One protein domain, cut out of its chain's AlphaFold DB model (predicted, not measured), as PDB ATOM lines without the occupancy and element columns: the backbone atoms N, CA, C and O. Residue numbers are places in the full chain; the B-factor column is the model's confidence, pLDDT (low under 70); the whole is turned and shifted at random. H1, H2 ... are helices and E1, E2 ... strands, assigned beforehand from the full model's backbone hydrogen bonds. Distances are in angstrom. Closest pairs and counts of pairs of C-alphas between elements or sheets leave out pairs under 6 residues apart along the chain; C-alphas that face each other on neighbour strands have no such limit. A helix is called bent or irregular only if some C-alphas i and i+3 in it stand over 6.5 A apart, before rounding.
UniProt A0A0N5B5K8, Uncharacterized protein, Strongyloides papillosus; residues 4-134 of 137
ATOM      1  N   LEU A   4     375.361 260.929 278.561       91.75
ATOM      2  CA  LEU A   4     376.034 260.206 277.483       91.75
ATOM      3  C   LEU A   4     375.097 259.137 276.916       91.75
ATOM      4  O   LEU A   4     374.527 258.341 277.665       91.75
ATOM      5  N   PHE A   5     374.975 259.104 275.593       93.94
ATOM      6  CA  PHE A   5     374.166 258.134 274.851       93.94
ATOM      7  C   PHE A   5     375.047 257.036 274.247       93.94
ATOM      8  O   PHE A   5     376.244 257.248 274.029       93.94
ATOM      9  N   ASP A   6     374.472 255.865 273.967       94.81
ATOM     10  CA  ASP A   6     375.175 254.802 273.248       94.81
ATOM     11  C   ASP A   6     375.535 255.295 271.830       94.81
ATOM     12  O   ASP A   6     374.669 255.798 271.108       94.81
ATOM     13  N   PRO A   7     376.805 255.174 271.395       93.44
ATOM     14  CA  PRO A   7     377.210 255.603 270.058       93.44
ATOM     15  C   PRO A   7     376.526 254.814 268.930       93.44
ATOM     16  O   PRO A   7     376.439 255.320 267.812       93.44
ATOM     17  N   LYS A   8     376.063 253.588 269.204       95.81
ATOM     18  CA  LYS A   8     375.350 252.712 268.265       95.81
ATOM     19  C   LYS A   8     373.829 252.867 268.344       95.81
ATOM     20  O   LYS A   8     373.162 252.585 267.356       95.81
ATOM     21  N   ASP A   9     373.297 253.320 269.479       94.12
ATOM     22  CA  ASP A   9     371.866 253.564 269.683       94.12
ATOM     23  C   ASP A   9     371.624 254.832 270.514       94.12
ATOM     24  O   ASP A   9     371.698 254.842 271.743       94.12
ATOM     25  N   ARG A  10     371.254 255.917 269.835       87.69
ATOM     26  CA  ARG A  10     371.020 257.208 270.490       87.69
ATOM     27  C   ARG A  10     369.782 257.242 271.390       87.69
ATOM     28  O   ARG A  10     369.610 258.231 272.092       87.69
ATOM     29  N   ASN A  11     368.959 256.194 271.406       90.69
ATOM     30  CA  ASN A  11     367.837 256.076 272.340       90.69
ATOM     31  C   ASN A  11     368.250 255.464 273.685       90.69
ATOM     32  O   ASN A  11     367.497 255.535 274.654       90.69
ATOM     33  N   THR A  12     369.452 254.895 273.767       93.31
ATOM     34  CA  THR A  12     369.961 254.278 274.988       93.31
ATOM     35  C   THR A  12     370.880 255.243 275.728       93.31
ATOM     36  O   THR A  12     371.944 255.626 275.237       93.31
ATOM     37  N   ILE A  13     370.503 255.606 276.956       92.69
ATOM     38  CA  ILE A  13     371.373 256.349 277.876       92.69
ATOM     39  C   ILE A  13     372.419 255.385 278.451       92.69
ATOM     40  O   ILE A  13     372.077 254.335 278.991       92.69
ATOM     41  N   LYS A  14     373.704 255.743 278.354       94.81
ATOM     42  CA  LYS A  14     374.815 254.979 278.944       94.81
ATOM     43  C   LYS A  14     375.130 255.405 280.364       94.81
ATOM     44  O   LYS A  14     375.337 254.554 281.220       94.81
ATOM     45  N   CYS A  15     375.201 256.710 280.601       93.06
ATOM     46  CA  CYS A  15     375.447 257.240 281.933       93.06
ATOM     47  C   CYS A  15     375.071 258.717 282.041       93.06
ATOM     48  O   CYS A  15     375.132 259.468 281.064       93.06
ATOM     49  N   VAL A  16     374.768 259.123 283.271       90.06
ATOM     50  CA  VAL A  16     374.699 260.522 283.693       90.06
ATOM     51  C   VAL A  16     376.001 260.853 284.419       90.06
ATOM     52  O   VAL A  16     376.441 260.112 285.302       90.06
ATOM     53  N   VAL A  17     376.650 261.933 284.003       92.56
ATOM     54  CA  VAL A  17     377.949 262.391 284.509       92.56
ATOM     55  C   VAL A  17     377.824 263.795 285.091       92.56
ATOM     56  O   VAL A  17     376.783 264.431 284.973       92.56
ATOM     57  N   ASP A  18     378.912 264.287 285.681       87.38
ATOM     58  CA  ASP A  18     379.038 265.677 286.125       87.38
ATOM     59  C   ASP A  18     378.025 266.099 287.215       87.38
ATOM     60  O   ASP A  18     377.190 266.988 287.051       87.38
ATOM     61  N   TRP A  19     378.127 265.431 288.370       88.38
ATOM     62  CA  TRP A  19     377.255 265.585 289.546       88.38
ATOM     63  C   TRP A  19     377.621 266.776 290.451       88.38
ATOM     64  O   TRP A  19     377.220 266.820 291.611       88.38
ATOM     65  N   GLN A  20     378.391 267.749 289.958       85.62
ATOM     66  CA  GLN A  20     378.893 268.876 290.761       85.62
ATOM     67  C   GLN A  20     377.788 269.791 291.329       85.62
ATOM     68  O   GLN A  20     378.034 270.538 292.271       85.62
ATOM     69  N   LEU A  21     376.573 269.715 290.778       80.88
ATOM     70  CA  LEU A  21     375.385 270.438 291.250       80.88
ATOM     71  C   LEU A  21     374.368 269.534 291.971       80.88
ATOM     72  O   LEU A  21     373.272 269.990 292.288       80.88
ATOM     73  N   ALA A  22     374.701 268.263 292.220       84.88
ATOM     74  CA  ALA A  22     373.799 267.338 292.895       84.88
ATOM     75  C   ALA A  22     373.560 267.769 294.348       84.88
ATOM     76  O   ALA A  22     374.495 268.089 295.086       84.88
ATOM     77  N   GLY A  23     372.302 267.741 294.778       85.19
ATOM     78  CA  GLY A  23     371.911 268.166 296.116       85.19
ATOM     79  C   GLY A  23     370.625 267.501 296.585       85.19
ATOM     80  O   GLY A  23     369.957 266.792 295.840       85.19
ATOM     81  N   LYS A  24     370.273 267.736 297.853       85.88
ATOM     82  CA  LYS A  24     368.957 267.368 298.388       85.88
ATOM     83  C   LYS A  24     367.962 268.450 297.990       85.88
ATOM     84  O   LYS A  24     367.884 269.482 298.651       85.88
ATOM     85  N   THR A  25     367.249 268.218 296.902       82.94
ATOM     86  CA  THR A  25     366.319 269.178 296.301       82.94
ATOM     87  C   THR A  25     364.971 268.515 296.032       82.94
ATOM     88  O   THR A  25     364.734 267.363 296.409       82.94
ATOM     89  N   THR A  26     364.057 269.257 295.408       82.31
ATOM     90  CA  THR A  26     362.807 268.683 294.916       82.31
ATOM     91  C   THR A  26     363.095 267.746 293.730       82.31
ATOM     92  O   THR A  26     364.070 267.954 293.004       82.31
ATOM     93  N   PRO A  27     362.222 266.757 293.459       77.69
ATOM     94  CA  PRO A  27     362.331 265.905 292.270       77.69
ATOM     95  C   PRO A  27     362.323 266.688 290.943       77.69
ATOM     96  O   PRO A  27     362.696 266.155 289.901       77.69
ATOM     97  N   PHE A  28     361.893 267.952 290.969       78.88
ATOM     98  CA  PHE A  28     361.863 268.821 289.800       78.88
ATOM     99  C   PHE A  28     363.186 269.456 289.456       78.88
ATOM    100  O   PHE A  28     363.284 270.020 288.374       78.88
ATOM    101  N   GLU A  29     364.190 269.381 290.317       80.19
ATOM    102  CA  GLU A  29     365.504 269.923 289.991       80.19
ATOM    103  C   GLU A  29     366.039 269.320 288.685       80.19
ATOM    104  O   GLU A  29     366.433 270.040 287.762       80.19
ATOM    105  N   ASP A  30     365.920 267.998 288.575       79.56
ATOM    106  CA  ASP A  30     366.364 267.226 287.421       79.56
ATOM    107  C   ASP A  30     365.454 267.457 286.204       79.56
ATOM    108  O   ASP A  30     365.928 267.724 285.095       79.56
ATOM    109  N   LEU A  31     364.130 267.416 286.407       83.94
ATOM    110  CA  LEU A  31     363.151 267.629 285.332       83.94
ATOM    111  C   LEU A  31     363.218 269.043 284.763       83.94
ATOM    112  O   LEU A  31     363.120 269.226 283.550       83.94
ATOM    113  N   THR A  32     363.410 270.043 285.621       80.19
ATOM    114  CA  THR A  32     363.470 271.443 285.210       80.19
ATOM    115  C   THR A  32     364.676 271.666 284.308       80.19
ATOM    116  O   THR A  32     364.570 272.323 283.276       80.19
ATOM    117  N   TYR A  33     365.826 271.080 284.635       79.62
ATOM    118  CA  TYR A  33     366.992 271.191 283.766       79.62
ATOM    119  C   TYR A  33     366.710 270.636 282.357       79.62
ATOM    120  O   TYR A  33     366.976 271.305 281.357       79.62
ATOM    121  N   ILE A  34     366.098 269.452 282.262       82.12
ATOM    122  CA  ILE A  34     365.781 268.818 280.973       82.12
ATOM    123  C   ILE A  34     364.744 269.637 280.193       82.12
ATOM    124  O   ILE A  34     364.969 269.992 279.032       82.12
ATOM    125  N   LEU A  35     363.619 269.966 280.829       86.75
ATOM    126  CA  LEU A  35     362.474 270.602 280.181       86.75
ATOM    127  C   LEU A  35     362.740 272.058 279.790       86.75
ATOM    128  O   LEU A  35     362.208 272.524 278.785       86.75
ATOM    129  N   PHE A  36     363.568 272.778 280.547       83.25
ATOM    130  CA  PHE A  36     363.780 274.208 280.324       83.25
ATOM    131  C   PHE A  36     365.116 274.551 279.683       83.25
ATOM    132  O   PHE A  36     365.202 275.571 279.003       83.25
ATOM    133  N   SER A  37     366.157 273.734 279.855       79.06
ATOM    134  CA  SER A  37     367.484 274.038 279.308       79.06
ATOM    135  C   SER A  37     367.821 273.232 278.051       79.06
ATOM    136  O   SER A  37     368.622 273.702 277.237       79.06
ATOM    137  N   CYS A  38     367.227 272.049 277.853       83.50
ATOM    138  CA  CYS A  38     367.638 271.138 276.776       83.50
ATOM    139  C   CYS A  38     366.724 271.149 275.544       83.50
ATOM    140  O   CYS A  38     367.215 270.928 274.437       83.50
ATOM    141  N   ILE A  39     365.433 271.442 275.701       88.88
ATOM    142  CA  ILE A  39     364.447 271.414 274.607       88.88
ATOM    143  C   ILE A  39     363.969 272.819 274.225       88.88
ATOM    144  O   ILE A  39     364.362 273.812 274.845       88.88
ATOM    145  N   THR A  40     363.214 272.944 273.133       92.44
ATOM    146  CA  THR A  40     362.616 274.231 272.753       92.44
ATOM    147  C   THR A  40     361.363 274.500 273.592       92.44
ATOM    148  O   THR A  40     360.750 273.550 274.090       92.44
ATOM    149  N   PRO A  41     360.962 275.772 273.772       93.12
ATOM    150  CA  PRO A  41     359.724 276.103 274.474       93.12
ATOM    151  C   PRO A  41     358.488 275.400 273.904       93.12
ATOM    152  O   PRO A  41     357.615 275.014 274.675       93.12
ATOM    153  N   GLU A  42     358.427 275.217 272.585       94.19
ATOM    154  CA  GLU A  42     357.316 274.573 271.878       94.19
ATOM    155  C   GLU A  42     357.233 273.092 272.254       94.19
ATOM    156  O   GLU A  42     356.219 272.661 272.798       94.19
ATOM    157  N   LEU A  43     358.336 272.349 272.091       93.94
ATOM    158  CA  LEU A  43     358.395 270.930 272.450       93.94
ATOM    159  C   LEU A  43     358.099 270.717 273.938       93.94
ATOM    160  O   LEU A  43     357.399 269.779 274.307       93.94
ATOM    161  N   ARG A  44     358.592 271.611 274.803       93.25
ATOM    162  CA  ARG A  44     358.281 271.565 276.233       93.25
ATOM    163  C   ARG A  44     356.781 271.685 276.482       93.25
ATOM    164  O   ARG A  44     356.243 270.883 277.233       93.25
ATOM    165  N   ARG A  45     356.115 272.680 275.885       91.75
ATOM    166  CA  ARG A  45     354.666 272.876 276.058       91.75
ATOM    167  C   ARG A  45     353.870 271.662 275.567       91.75
ATOM    168  O   ARG A  45     352.834 271.370 276.148       91.75
ATOM    169  N   GLU A  46     354.362 270.954 274.552       95.06
ATOM    170  CA  GLU A  46     353.740 269.730 274.035       95.06
ATOM    171  C   GLU A  46     353.914 268.522 274.966       95.06
ATOM    172  O   GLU A  46     352.976 267.749 275.122       95.06
ATOM    173  N   CYS A  47     355.089 268.343 275.583       94.38
ATOM    174  CA  CYS A  47     355.418 267.101 276.293       94.38
ATOM    175  C   CYS A  47     355.460 267.204 277.826       94.38
ATOM    176  O   CYS A  47     355.653 266.186 278.489       94.38
ATOM    177  N   GLN A  48     355.360 268.400 278.416       91.88
ATOM    178  CA  GLN A  48     355.611 268.607 279.850       91.88
ATOM    179  C   GLN A  48     354.715 267.741 280.742       91.88
ATOM    180  O   GLN A  48     355.221 267.075 281.646       91.88
ATOM    181  N   ASP A  49     353.409 267.726 280.479       91.81
ATOM    182  CA  ASP A  49     352.447 267.001 281.311       91.81
ATOM    183  C   ASP A  49     352.660 265.482 281.220       91.81
ATOM    184  O   ASP A  49     352.641 264.785 282.237       91.81
ATOM    185  N   ASP A  50     352.966 264.975 280.023       94.56
ATOM    186  CA  ASP A  50     353.307 263.567 279.809       94.56
ATOM    187  C   ASP A  50     354.598 263.184 280.539       94.56
ATOM    188  O   ASP A  50     354.670 262.129 281.171       94.56
ATOM    189  N   VAL A  51     355.610 264.060 280.517       92.62
ATOM    190  CA  VAL A  51     356.869 263.855 281.247       92.62
ATOM    191  C   VAL A  51     356.633 263.844 282.757       92.62
ATOM    192  O   VAL A  51     357.172 262.975 283.442       92.62
ATOM    193  N   PHE A  52     355.822 264.761 283.292       93.06
ATOM    194  CA  PHE A  52     355.493 264.798 284.721       93.06
ATOM    195  C   PHE A  52     354.773 263.531 285.163       93.06
ATOM    196  O   PHE A  52     355.145 262.923 286.172       93.06
ATOM    197  N   LYS A  53     353.775 263.102 284.388       94.69
ATOM    198  CA  LYS A  53     353.031 261.876 284.657       94.69
ATOM    199  C   LYS A  53     353.943 260.654 284.609       94.69
ATOM    200  O   LYS A  53     353.984 259.888 285.571       94.69
ATOM    201  N   TYR A  54     354.725 260.514 283.539       94.56
ATOM    202  CA  TYR A  54     355.661 259.405 283.375       94.56
ATOM    203  C   TYR A  54     356.684 259.357 284.515       94.56
ATOM    204  O   TYR A  54     356.946 258.291 285.073       94.56
ATOM    205  N   TYR A  55     357.236 260.508 284.905       93.06
ATOM    206  CA  TYR A  55     358.181 260.599 286.012       93.06
ATOM    207  C   TYR A  55     357.556 260.152 287.335       93.06
ATOM    208  O   TYR A  55     358.132 259.315 288.030       93.06
ATOM    209  N   TYR A  56     356.367 260.661 287.671       94.12
ATOM    210  CA  TYR A  56     355.670 260.295 288.904       94.12
ATOM    211  C   TYR A  56     355.346 258.801 288.963       94.12
ATOM    212  O   TYR A  56     355.613 258.160 289.977       94.12
ATOM    213  N   GLU A  57     354.800 258.237 287.883       96.00
ATOM    214  CA  GLU A  57     354.427 256.821 287.821       96.00
ATOM    215  C   GLU A  57     355.646 255.910 288.011       96.00
ATOM    216  O   GLU A  57     355.601 254.974 288.811       96.00
ATOM    217  N   ASN A  58     356.766 256.222 287.350       95.50
ATOM    218  CA  ASN A  58     358.001 255.447 287.482       95.50
ATOM    219  C   ASN A  58     358.668 255.631 288.850       95.50
ATOM    220  O   ASN A  58     359.147 254.658 289.435       95.50
ATOM    221  N   LEU A  59     358.679 256.854 289.389       93.31
ATOM    222  CA  LEU A  59     359.196 257.121 290.729       93.31
ATOM    223  C   LEU A  59     358.389 256.348 291.777       93.31
ATOM    224  O   LEU A  59     358.971 255.684 292.635       93.31
ATOM    225  N   LYS A  60     357.058 256.392 291.679       95.31
ATOM    226  CA  LYS A  60     356.152 255.662 292.566       95.31
ATOM    227  C   LYS A  60     356.404 254.160 292.493       95.31
ATOM    228  O   LYS A  60     356.672 253.554 293.526       95.31
ATOM    229  N   ALA A  61     356.399 253.586 291.290       96.88
ATOM    230  CA  ALA A  61     356.626 252.157 291.088       96.88
ATOM    231  C   ALA A  61     357.992 251.702 291.634       96.88
ATOM    232  O   ALA A  61     358.086 250.661 292.280       96.88
ATOM    233  N   SER A  62     359.041 252.504 291.428       95.50
ATOM    234  CA  SER A  62     360.384 252.233 291.950       95.50
ATOM    235  C   SER A  62     360.435 252.284 293.481       95.50
ATOM    236  O   SER A  62     361.014 251.410 294.120       95.50
ATOM    237  N   VAL A  63     359.802 253.271 294.114       94.81
ATOM    238  CA  VAL A  63     359.755 253.362 295.583       94.81
ATOM    239  C   VAL A  63     358.952 252.200 296.182       94.81
ATOM    240  O   VAL A  63     359.391 251.580 297.156       94.81
ATOM    241  N   GLU A  64     357.823 251.855 295.563       95.81
ATOM    242  CA  GLU A  64     356.955 250.747 295.974       95.81
ATOM    243  C   GLU A  64     357.620 249.379 295.790       95.81
ATOM    244  O   GLU A  64     357.477 248.515 296.658       95.81
ATOM    245  N   SER A  65     358.445 249.187 294.752       97.19
ATOM    246  CA  SER A  65     359.211 247.944 294.568       97.19
ATOM    247  C   SER A  65     360.236 247.695 295.680       97.19
ATOM    248  O   SER A  65     360.710 246.573 295.841       97.19
ATOM    249  N   HIS A  66     360.573 248.725 296.460       96.50
ATOM    250  CA  HIS A  66     361.449 248.643 297.630       96.50
ATOM    251  C   HIS A  66     360.670 248.641 298.959       96.50
ATOM    252  O   HIS A  66     361.258 248.866 300.019       96.50
ATOM    253  N   GLY A  67     359.352 248.402 298.925       96.62
ATOM    254  CA  GLY A  67     358.501 248.288 300.114       96.62
ATOM    255  C   GLY A  67     358.236 249.613 300.834       96.62
ATOM    256  O   GLY A  67     357.907 249.612 302.019       96.62
ATOM    257  N   LYS A  68     358.410 250.748 300.148       96.38
ATOM    258  CA  LYS A  68     358.135 252.092 300.672       96.38
ATOM    259  C   LYS A  68     356.961 252.723 299.924       96.38
ATOM    260  O   LYS A  68     356.596 252.276 298.847       96.38
ATOM    261  N   SER A  69     356.400 253.795 300.469       94.69
ATOM    262  CA  SER A  69     355.391 254.616 299.794       94.69
ATOM    263  C   SER A  69     355.915 256.030 299.574       94.69
ATOM    264  O   SER A  69     356.701 256.540 300.378       94.69
ATOM    265  N   LEU A  70     355.458 256.686 298.507       92.75
ATOM    266  CA  LEU A  70     355.706 258.114 298.338       92.75
ATOM    267  C   LEU A  70     354.908 258.921 299.375       92.75
ATOM    268  O   LEU A  70     353.740 258.611 299.610       92.75
ATOM    269  N   PRO A  71     355.511 259.954 299.989       91.81
ATOM    270  CA  PRO A  71     354.823 260.802 300.960       91.81
ATOM    271  C   PRO A  71     353.960 261.897 300.307       91.81
ATOM    272  O   PRO A  71     353.395 262.716 301.022       91.81
ATOM    273  N   PHE A  72     353.882 261.932 298.976       92.38
ATOM    274  CA  PHE A  72     353.155 262.926 298.189       92.38
ATOM    275  C   PHE A  72     352.462 262.258 296.997       92.38
ATOM    276  O   PHE A  72     352.858 261.173 296.559       92.38
ATOM    277  N   ASN A  73     351.430 262.911 296.471       94.69
ATOM    278  CA  ASN A  73     350.687 262.469 295.296       94.69
ATOM    279  C   ASN A  73     351.099 263.253 294.023       94.69
ATOM    280  O   ASN A  73     351.954 264.136 294.065       94.69
ATOM    281  N   TYR A  74     350.512 262.914 292.871       93.75
ATOM    282  CA  TYR A  74     350.829 263.565 291.592       93.75
ATOM    283  C   TYR A  74     350.519 265.070 291.585       93.75
ATOM    284  O   TYR A  74     351.283 265.854 291.031       93.75
ATOM    285  N   GLN A  75     349.415 265.476 292.211       94.25
ATOM    286  CA  GLN A  75     349.012 266.873 292.297       94.25
ATOM    287  C   GLN A  75     350.017 267.677 293.129       94.25
ATOM    288  O   GLN A  75     350.471 268.719 292.667       94.25
ATOM    289  N   ASP A  76     350.442 267.146 294.282       92.50
ATOM    290  CA  ASP A  76     351.468 267.774 295.129       92.50
ATOM    291  C   ASP A  76     352.772 267.993 294.346       92.50
ATOM    292  O   ASP A  76     353.420 269.032 294.456       92.50
ATOM    293  N   LEU A  77     353.151 267.006 293.523       89.25
ATOM    294  CA  LEU A  77     354.301 267.096 292.633       89.25
ATOM    295  C   LEU A  77     354.098 268.295 291.676       89.25
ATOM    296  O   LEU A  77     354.864 269.254 291.711       89.25
ATOM    297  N   VAL A  78     353.034 268.322 290.876       90.81
ATOM    298  CA  VAL A  78     352.789 269.427 289.923       90.81
ATOM    299  C   VAL A  78     352.728 270.803 290.605       90.81
ATOM    300  O   VAL A  78     353.234 271.781 290.056       90.81
ATOM    301  N   GLU A  79     352.148 270.901 291.799       89.81
ATOM    302  CA  GLU A  79     352.064 272.155 292.555       89.81
ATOM    303  C   GLU A  79     353.438 272.677 292.975       89.81
ATOM    304  O   GLU A  79     353.763 273.833 292.683       89.81
ATOM    305  N   VAL A  80     354.278 271.814 293.558       89.31
ATOM    306  CA  VAL A  80     355.643 272.180 293.966       89.31
ATOM    307  C   VAL A  80     356.443 272.702 292.779       89.31
ATOM    308  O   VAL A  80     357.171 273.679 292.930       89.31
ATOM    309  N   PHE A  81     356.303 272.104 291.593       88.31
ATOM    310  CA  PHE A  81     356.989 272.586 290.393       88.31
ATOM    311  C   PHE A  81     356.720 274.062 290.112       88.31
ATOM    312  O   PHE A  81     357.657 274.837 289.913       88.31
ATOM    313  N   TYR A  82     355.445 274.453 290.098       87.62
ATOM    314  CA  TYR A  82     355.082 275.835 289.826       87.62
ATOM    315  C   TYR A  82     355.474 276.761 290.982       87.62
ATOM    316  O   TYR A  82     355.902 277.882 290.718       87.62
ATOM    317  N   GLU A  83     355.413 276.292 292.231       87.88
ATOM    318  CA  GLU A  83     355.882 277.041 293.404       87.88
ATOM    319  C   GLU A  83     357.377 277.390 293.309       87.88
ATOM    320  O   GLU A  83     357.771 278.527 293.578       87.88
ATOM    321  N   VAL A  84     358.221 276.444 292.877       88.12
ATOM    322  CA  VAL A  84     359.675 276.663 292.766       88.12
ATOM    323  C   VAL A  84     360.113 277.238 291.415       88.12
ATOM    324  O   VAL A  84     361.269 277.644 291.260       88.12
ATOM    325  N   LEU A  85     359.215 277.337 290.433       88.56
ATOM    326  CA  LEU A  85     359.523 277.859 289.100       88.56
ATOM    327  C   LEU A  85     360.189 279.253 289.117       88.56
ATOM    328  O   LEU A  85     361.181 279.428 288.399       88.56
ATOM    329  N   PRO A  86     359.762 280.236 289.941       90.44
ATOM    330  CA  PRO A  86     360.444 281.529 290.034       90.44
ATOM    331  C   PRO A  86     361.915 281.411 290.459       90.44
ATOM    332  O   PRO A  86     362.771 282.133 289.940       90.44
ATOM    333  N   HIS A  87     362.235 280.474 291.360       88.69
ATOM    334  CA  HIS A  87     363.616 280.207 291.770       88.69
ATOM    335  C   HIS A  87     364.448 279.698 290.586       88.69
ATOM    336  O   HIS A  87     365.564 280.174 290.353       88.69
ATOM    337  N   TYR A  88     363.884 278.797 289.783       87.62
ATOM    338  CA  TYR A  88     364.545 278.287 288.585       87.62
ATOM    339  C   TYR A  88     364.730 279.336 287.497       87.62
ATOM    340  O   TYR A  88     365.791 279.362 286.867       87.62
ATOM    341  N   VAL A  89     363.759 280.230 287.309       90.50
ATOM    342  CA  VAL A  89     363.904 281.385 286.413       90.50
ATOM    343  C   VAL A  89     365.064 282.262 286.863       90.50
ATOM    344  O   VAL A  89     365.940 282.571 286.059       90.50
ATOM    345  N   ASN A  90     365.116 282.615 288.150       90.81
ATOM    346  CA  ASN A  90     366.181 283.458 288.687       90.81
ATOM    347  C   ASN A  90     367.566 282.807 288.538       90.81
ATOM    348  O   ASN A  90     368.523 283.452 288.110       90.81
ATOM    349  N   ARG A  91     367.672 281.502 288.818       87.88
ATOM    350  CA  ARG A  91     368.920 280.756 288.626       87.88
ATOM    351  C   ARG A  91     369.370 280.758 287.164       87.88
ATOM    352  O   ARG A  91     370.549 280.978 286.896       87.88
ATOM    353  N   ASN A  92     368.452 280.516 286.225       88.38
ATOM    354  CA  ASN A  92     368.772 280.524 284.797       88.38
ATOM    355  C   ASN A  92     369.159 281.925 284.314       88.38
ATOM    356  O   ASN A  92     370.126 282.051 283.569       88.38
ATOM    357  N   LEU A  93     368.473 282.974 284.778       91.94
ATOM    358  CA  LEU A  93     368.842 284.362 284.493       91.94
ATOM    359  C   LEU A  93     370.284 284.651 284.930       91.94
ATOM    360  O   LEU A  93     371.069 285.178 284.139       91.94
ATOM    361  N   PHE A  94     370.646 284.271 286.157       90.38
ATOM    362  CA  PHE A  94     372.009 284.423 286.663       90.38
ATOM    363  C   PHE A  94     373.026 283.641 285.818       90.38
ATOM    364  O   PHE A  94     374.014 284.215 285.358       90.38
ATOM    365  N   ALA A  95     372.773 282.353 285.565       86.88
ATOM    366  CA  ALA A  95     373.685 281.493 284.810       86.88
ATOM    367  C   ALA A  95     373.903 281.995 283.376       86.88
ATOM    368  O   ALA A  95     375.045 282.120 282.937       86.88
ATOM    369  N   ILE A  96     372.822 282.347 282.671       88.25
ATOM    370  CA  ILE A  96     372.887 282.893 281.312       88.25
ATOM    371  C   ILE A  96     373.681 284.199 281.321       88.25
ATOM    372  O   ILE A  96     374.607 284.326 280.530       88.25
ATOM    373  N   SER A  97     373.410 285.112 282.259       89.06
ATOM    374  CA  SER A  97     374.140 286.385 282.359       89.06
ATOM    375  C   SER A  97     375.651 286.179 282.502       89.06
ATOM    376  O   SER A  97     376.433 286.848 281.826       89.06
ATOM    377  N   ILE A  98     376.076 285.220 283.332       87.56
ATOM    378  CA  ILE A  98     377.494 284.863 283.489       87.56
ATOM    379  C   ILE A  98     378.054 284.251 282.202       87.56
ATOM    380  O   ILE A  98     379.122 284.661 281.744       87.56
ATOM    381  N   TRP A  99     377.348 283.295 281.597       85.25
ATOM    382  CA  TRP A  99     377.819 282.599 280.399       85.25
ATOM    383  C   TRP A  99     377.905 283.495 279.165       85.25
ATOM    384  O   TRP A  99     378.754 283.249 278.311       85.25
ATOM    385  N   THR A 100     377.056 284.517 279.058       85.12
ATOM    386  CA  THR A 100     377.079 285.456 277.929       85.12
ATOM    387  C   THR A 100     378.045 286.617 278.135       85.12
ATOM    388  O   THR A 100     378.568 287.143 277.160       85.12
ATOM    389  N   ALA A 101     378.286 287.040 279.379       84.62
ATOM    390  CA  ALA A 101     379.184 288.160 279.667       84.62
ATOM    391  C   ALA A 101     380.653 287.736 279.825       84.62
ATOM    392  O   ALA A 101     381.554 288.542 279.600       84.62
ATOM    393  N   SER A 102     380.911 286.489 280.233       85.56
ATOM    394  CA  SER A 102     382.260 286.019 280.540       85.56
ATOM    395  C   SER A 102     382.999 285.511 279.297       85.56
ATOM    396  O   SER A 102     382.564 284.531 278.685       85.56
ATOM    397  N   PRO A 103     384.187 286.061 278.972       82.81
ATOM    398  CA  PRO A 103     385.052 285.506 277.932       82.81
ATOM    399  C   PRO A 103     385.446 284.041 278.181       82.81
ATOM    400  O   PRO A 103     385.737 283.325 277.228       82.81
ATOM    401  N   LEU A 104     385.423 283.581 279.440       81.56
ATOM    402  CA  LEU A 104     385.746 282.197 279.815       81.56
ATOM    403  C   LEU A 104     384.706 281.180 279.323       81.56
ATOM    404  O   LEU A 104     385.002 279.993 279.242       81.56
ATOM    405  N   CYS A 105     383.488 281.628 279.011       78.12
ATOM    406  CA  CYS A 105     382.377 280.772 278.590       78.12
ATOM    407  C   CYS A 105     382.168 280.765 277.064       78.12
ATOM    408  O   CYS A 105     381.204 280.182 276.548       78.12
ATOM    409  N   LYS A 106     383.085 281.394 276.322       78.69
ATOM    410  CA  LYS A 106     383.107 281.358 274.861       78.69
ATOM    411  C   LYS A 106     383.556 279.981 274.386       78.69
ATOM    412  O   LYS A 106     384.538 279.432 274.870       78.69
ATOM    413  N   THR A 107     382.840 279.419 273.415       75.50
ATOM    414  CA  THR A 107     383.154 278.094 272.848       75.50
ATOM    415  C   THR A 107     384.198 278.141 271.738       75.50
ATOM    416  O   THR A 107     384.608 277.083 271.269       75.50
ATOM    417  N   GLY A 108     384.602 279.338 271.293       77.75
ATOM    418  CA  GLY A 108     385.504 279.524 270.149       77.75
ATOM    419  C   GLY A 108     384.903 279.086 268.808       77.75
ATOM    420  O   GLY A 108     385.628 278.944 267.830       77.75
ATOM    421  N   LYS A 109     383.589 278.844 268.776       82.25
ATOM    422  CA  LYS A 109     382.810 278.467 267.595       82.25
ATOM    423  C   LYS A 109     382.008 279.666 267.106       82.25
ATOM    424  O   LYS A 109     381.621 280.511 267.912       82.25
ATOM    425  N   ASP A 110     381.708 279.685 265.813       84.62
ATOM    426  CA  ASP A 110     380.858 280.693 265.168       84.62
ATOM    427  C   ASP A 110     379.358 280.373 265.362       84.62
ATOM    428  O   ASP A 110     378.581 280.297 264.416       84.62
ATOM    429  N   ASP A 111     378.971 280.054 266.602       86.88
ATOM    430  CA  ASP A 111     377.602 279.682 267.000       86.88
ATOM    431  C   ASP A 111     377.098 280.477 268.219       86.88
ATOM    432  O   ASP A 111     376.050 280.167 268.793       86.88
ATOM    433  N   GLU A 112     377.845 281.506 268.636       86.12
ATOM    434  CA  GLU A 112     377.609 282.222 269.891       86.12
ATOM    435  C   GLU A 112     376.258 282.949 269.893       86.12
ATOM    436  O   GLU A 112     375.474 282.766 270.826       86.12
ATOM    437  N   GLU A 113     375.942 283.704 268.836       87.81
ATOM    438  CA  GLU A 113     374.676 284.441 268.732       87.81
ATOM    439  C   GLU A 113     373.463 283.509 268.775       87.81
ATOM    440  O   GLU A 113     372.529 283.726 269.552       87.81
ATOM    441  N   GLU A 114     373.495 282.427 267.994       90.12
ATOM    442  CA  GLU A 114     372.408 281.451 267.954       90.12
ATOM    443  C   GLU A 114     372.227 280.775 269.319       90.12
ATOM    444  O   GLU A 114     371.105 280.619 269.813       90.12
ATOM    445  N   ARG A 115     373.329 280.401 269.975       86.62
ATOM    446  CA  ARG A 115     373.292 279.790 271.305       86.62
ATOM    447  C   ARG A 115     372.692 280.734 272.342       86.62
ATOM    448  O   ARG A 115     371.851 280.302 273.132       86.62
ATOM    449  N   ILE A 116     373.106 282.000 272.342       88.25
ATOM    450  CA  ILE A 116     372.583 283.030 273.247       88.25
ATOM    451  C   ILE A 116     371.091 283.244 272.998       88.25
ATOM    452  O   ILE A 116     370.308 283.285 273.948       88.25
ATOM    453  N   TRP A 117     370.676 283.312 271.734       90.62
ATOM    454  CA  TRP A 117     369.269 283.434 271.372       90.62
ATOM    455  C   TRP A 117     368.438 282.254 271.897       90.62
ATOM    456  O   TRP A 117     367.411 282.477 272.539       90.62
ATOM    457  N   ARG A 118     368.910 281.009 271.724       90.25
ATOM    458  CA  ARG A 118     368.233 279.802 272.241       90.25
ATOM    459  C   ARG A 118     368.117 279.796 273.768       90.25
ATOM    460  O   ARG A 118     367.123 279.324 274.309       90.25
ATOM    461  N   LEU A 119     369.133 280.283 274.484       89.25
ATOM    462  CA  LEU A 119     369.086 280.400 275.946       89.25
ATOM    463  C   LEU A 119     368.068 281.460 276.389       89.25
ATOM    464  O   LEU A 119     367.246 281.199 277.266       89.25
ATOM    465  N   ASN A 120     368.079 282.625 275.742       91.06
ATOM    466  CA  ASN A 120     367.154 283.715 276.047       91.06
ATOM    467  C   ASN A 120     365.700 283.377 275.697       91.06
ATOM    468  O   ASN A 120     364.800 283.763 276.440       91.06
ATOM    469  N   SER A 121     365.445 282.640 274.610       93.31
ATOM    470  CA  SER A 121     364.084 282.227 274.239       93.31
ATOM    471  C   SER A 121     363.469 281.291 275.281       93.31
ATOM    472  O   SER A 121     362.316 281.474 275.674       93.31
ATOM    473  N   ARG A 122     364.259 280.350 275.813       92.00
ATOM    474  CA  ARG A 122     363.854 279.465 276.916       92.00
ATOM    475  C   ARG A 122     363.598 280.237 278.207       92.00
ATOM    476  O   ARG A 122     362.543 280.065 278.808       92.00
ATOM    477  N   LEU A 123     364.515 281.128 278.597       92.19
ATOM    478  CA  LEU A 123     364.348 281.964 279.790       92.19
ATOM    479  C   LEU A 123     363.089 282.838 279.700       92.19
ATOM    480  O   LEU A 123     362.342 282.954 280.672       92.19
ATOM    481  N   LYS A 124     362.831 283.423 278.525       93.31
ATOM    482  CA  LYS A 124     361.623 284.210 278.266       93.31
ATOM    483  C   LYS A 124     360.358 283.372 278.457       93.31
ATOM    484  O   LYS A 124     359.463 283.819 279.165       93.31
ATOM    485  N   ALA A 125     360.313 282.164 277.895       92.81
ATOM    486  CA  ALA A 125     359.169 281.269 278.054       92.81
ATOM    487  C   ALA A 125     358.920 280.902 279.527       92.81
ATOM    488  O   ALA A 125     357.780 280.916 279.977       92.81
ATOM    489  N   MET A 126     359.975 280.649 280.309       90.50
ATOM    490  CA  MET A 126     359.812 280.400 281.746       90.50
ATOM    491  C   MET A 126     359.255 281.619 282.492       90.50
ATOM    492  O   MET A 126     358.438 281.477 283.396       90.50
ATOM    493  N   LEU A 127     359.698 282.829 282.133       92.06
ATOM    494  CA  LEU A 127     359.202 284.060 282.746       92.06
ATOM    495  C   LEU A 127     357.718 284.298 282.424       92.06
ATOM    496  O   LEU A 127     356.981 284.802 283.271       92.06
ATOM    497  N   GLU A 128     357.285 283.957 281.211       92.69
ATOM    498  CA  GLU A 128     355.875 283.991 280.806       92.69
ATOM    499  C   GLU A 128     355.035 283.026 281.652       92.69
ATOM    500  O   GLU A 128     354.026 283.450 282.213       92.69
ATOM    501  N   ASP A 129     355.502 281.793 281.861       89.44
ATOM    502  CA  ASP A 129     354.801 280.807 282.694       89.44
ATOM    503  C   ASP A 129     354.616 281.286 284.148       89.44
ATOM    504  O   ASP A 129     353.550 281.108 284.744       89.44
ATOM    505  N   VAL A 130     355.635 281.935 284.728       90.25
ATOM    506  CA  VAL A 130     355.535 282.514 286.080       90.25
ATOM    507  C   VAL A 130     354.482 283.629 286.127       90.25
ATOM    508  O   VAL A 130     353.725 283.730 287.097       90.25
ATOM    509  N   LYS A 131     354.415 284.468 285.084       87.06
ATOM    510  CA  LYS A 131     353.434 285.560 284.989       87.06
ATOM    511  C   LYS A 131     352.008 285.033 284.863       87.06
ATOM    512  O   LYS A 131     351.129 285.515 285.573       87.06
ATOM    513  N   GLU A 132     351.779 284.047 284.000       85.62
ATOM    514  CA  GLU A 132     350.454 283.455 283.768       85.62
ATOM    515  C   GLU A 132     349.866 282.822 285.037       85.62
ATOM    516  O   GLU A 132     348.662 282.902 285.282       85.62
ATOM    517  N   LYS A 133     350.720 282.252 285.893       72.88
ATOM    518  CA  LYS A 133     350.316 281.639 287.166       72.88
ATOM    519  C   LYS A 133     350.167 282.634 288.334       72.88
ATOM    520  O   LYS A 133     349.823 282.210 289.431       72.88
ATOM    521  N   ASN A 134     350.330 283.945 288.106       61.53
ATOM    522  CA  ASN A 134     350.163 285.017 289.106       61.53
ATOM    523  C   ASN A 134     351.055 284.898 290.366       61.53
ATOM    524  O   ASN A 134     350.655 285.345 291.438       61.53
TER     525      ASN A 134
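AT A GLANCE: This is residues 4 to 134 of the 137 residues of an uncharacterized protein of Strongyloides papillosus (UniProt A0A0N5B5K8). A short helix, H1, sits in the middle of longer helices: H3b and H4 form a long helical hairpin along one side of it, and the kinked H2 meets H3a on another. The hairpin's tip, residues 101 to 111, sticks out, while residues 4 to 5 and E1 make a small pairing away from the helices. The printed part has 131 residues with one named strand and four named helices, in the order E1, H1, H2, H3, H4, and its class is mostly helix. It is only just loose, close to compact, with a radius of gyration of the C-alphas of 16.9 A, and spans 52 by 45 by 28 A.

HOW THE PARTS SIT: E1, residues 13 to 16, pairs with no named strand; residues 4 to 5 pair with its residues 13 to 15, antiparallel. H1, residues 28 to 38, is apart from E1. H2, residues 41 to 65, only just touches H1, with 3 pairs of C-alphas within 8 A and with its residues 44 to 48 alone. They form a helical hairpin at a shallow tilt of 31 degrees, opposite ways; their closest C-alphas, of Leu 35 and Arg 44, are 5.8 A apart. H2 is irregular, with C-alphas 46 and 49 7.9 A apart, and has a kink of 51 degrees near residue 48. H3, residues 74 to 101, was assigned as one helix by its hydrogen bonds but is bent: C-alphas 83 and 86 are 7.2 A apart, and its arms H3a, residues 74 to 83, and H3b, residues 86 to 101, stand at 50 degrees. H2, with residues 52 to 56 alone, touches H3a at a steep tilt of 49 degrees; the closest C-alphas, of Tyr 56 and Tyr 74, are 6.4 A apart. H4, residues 112 to 132, touches H3b in a helical hairpin at a shallow tilt of 19 degrees; the closest C-alphas, of Val 89 and Met 126, are 6.3 A apart. H4, with residues 119 to 126 alone, also touches H1 at a steep tilt of 48 degrees; the closest C-alphas, of Phe 36 and Arg 122, are 6.3 A apart. Every O i to N i+4 pair is within hydrogen-bond range in H1, H3a, H3b and H4, and 19 of 21 are in H2.

IN THESE COORDINATES: E1 begins at C-alpha 13, (371.373, 256.349, 277.876), and measures 7.9 A. H1 measures 14.4 A, H2 34.6 A, H3a 14.5 A and H3b 22.4 A. H4 measures 30.5 A and ends at C-alpha 132, (350.454, 283.455, 283.768).

THE WHOLE: The C-alphas farthest apart, of Gly 67 and Asp 110, are 52.6 A apart. The printed part has no cut, and the link from E1 to H1, 11 residues, is long. Mean pLDDT of the printed part is 89.0, with residue 134 under 70.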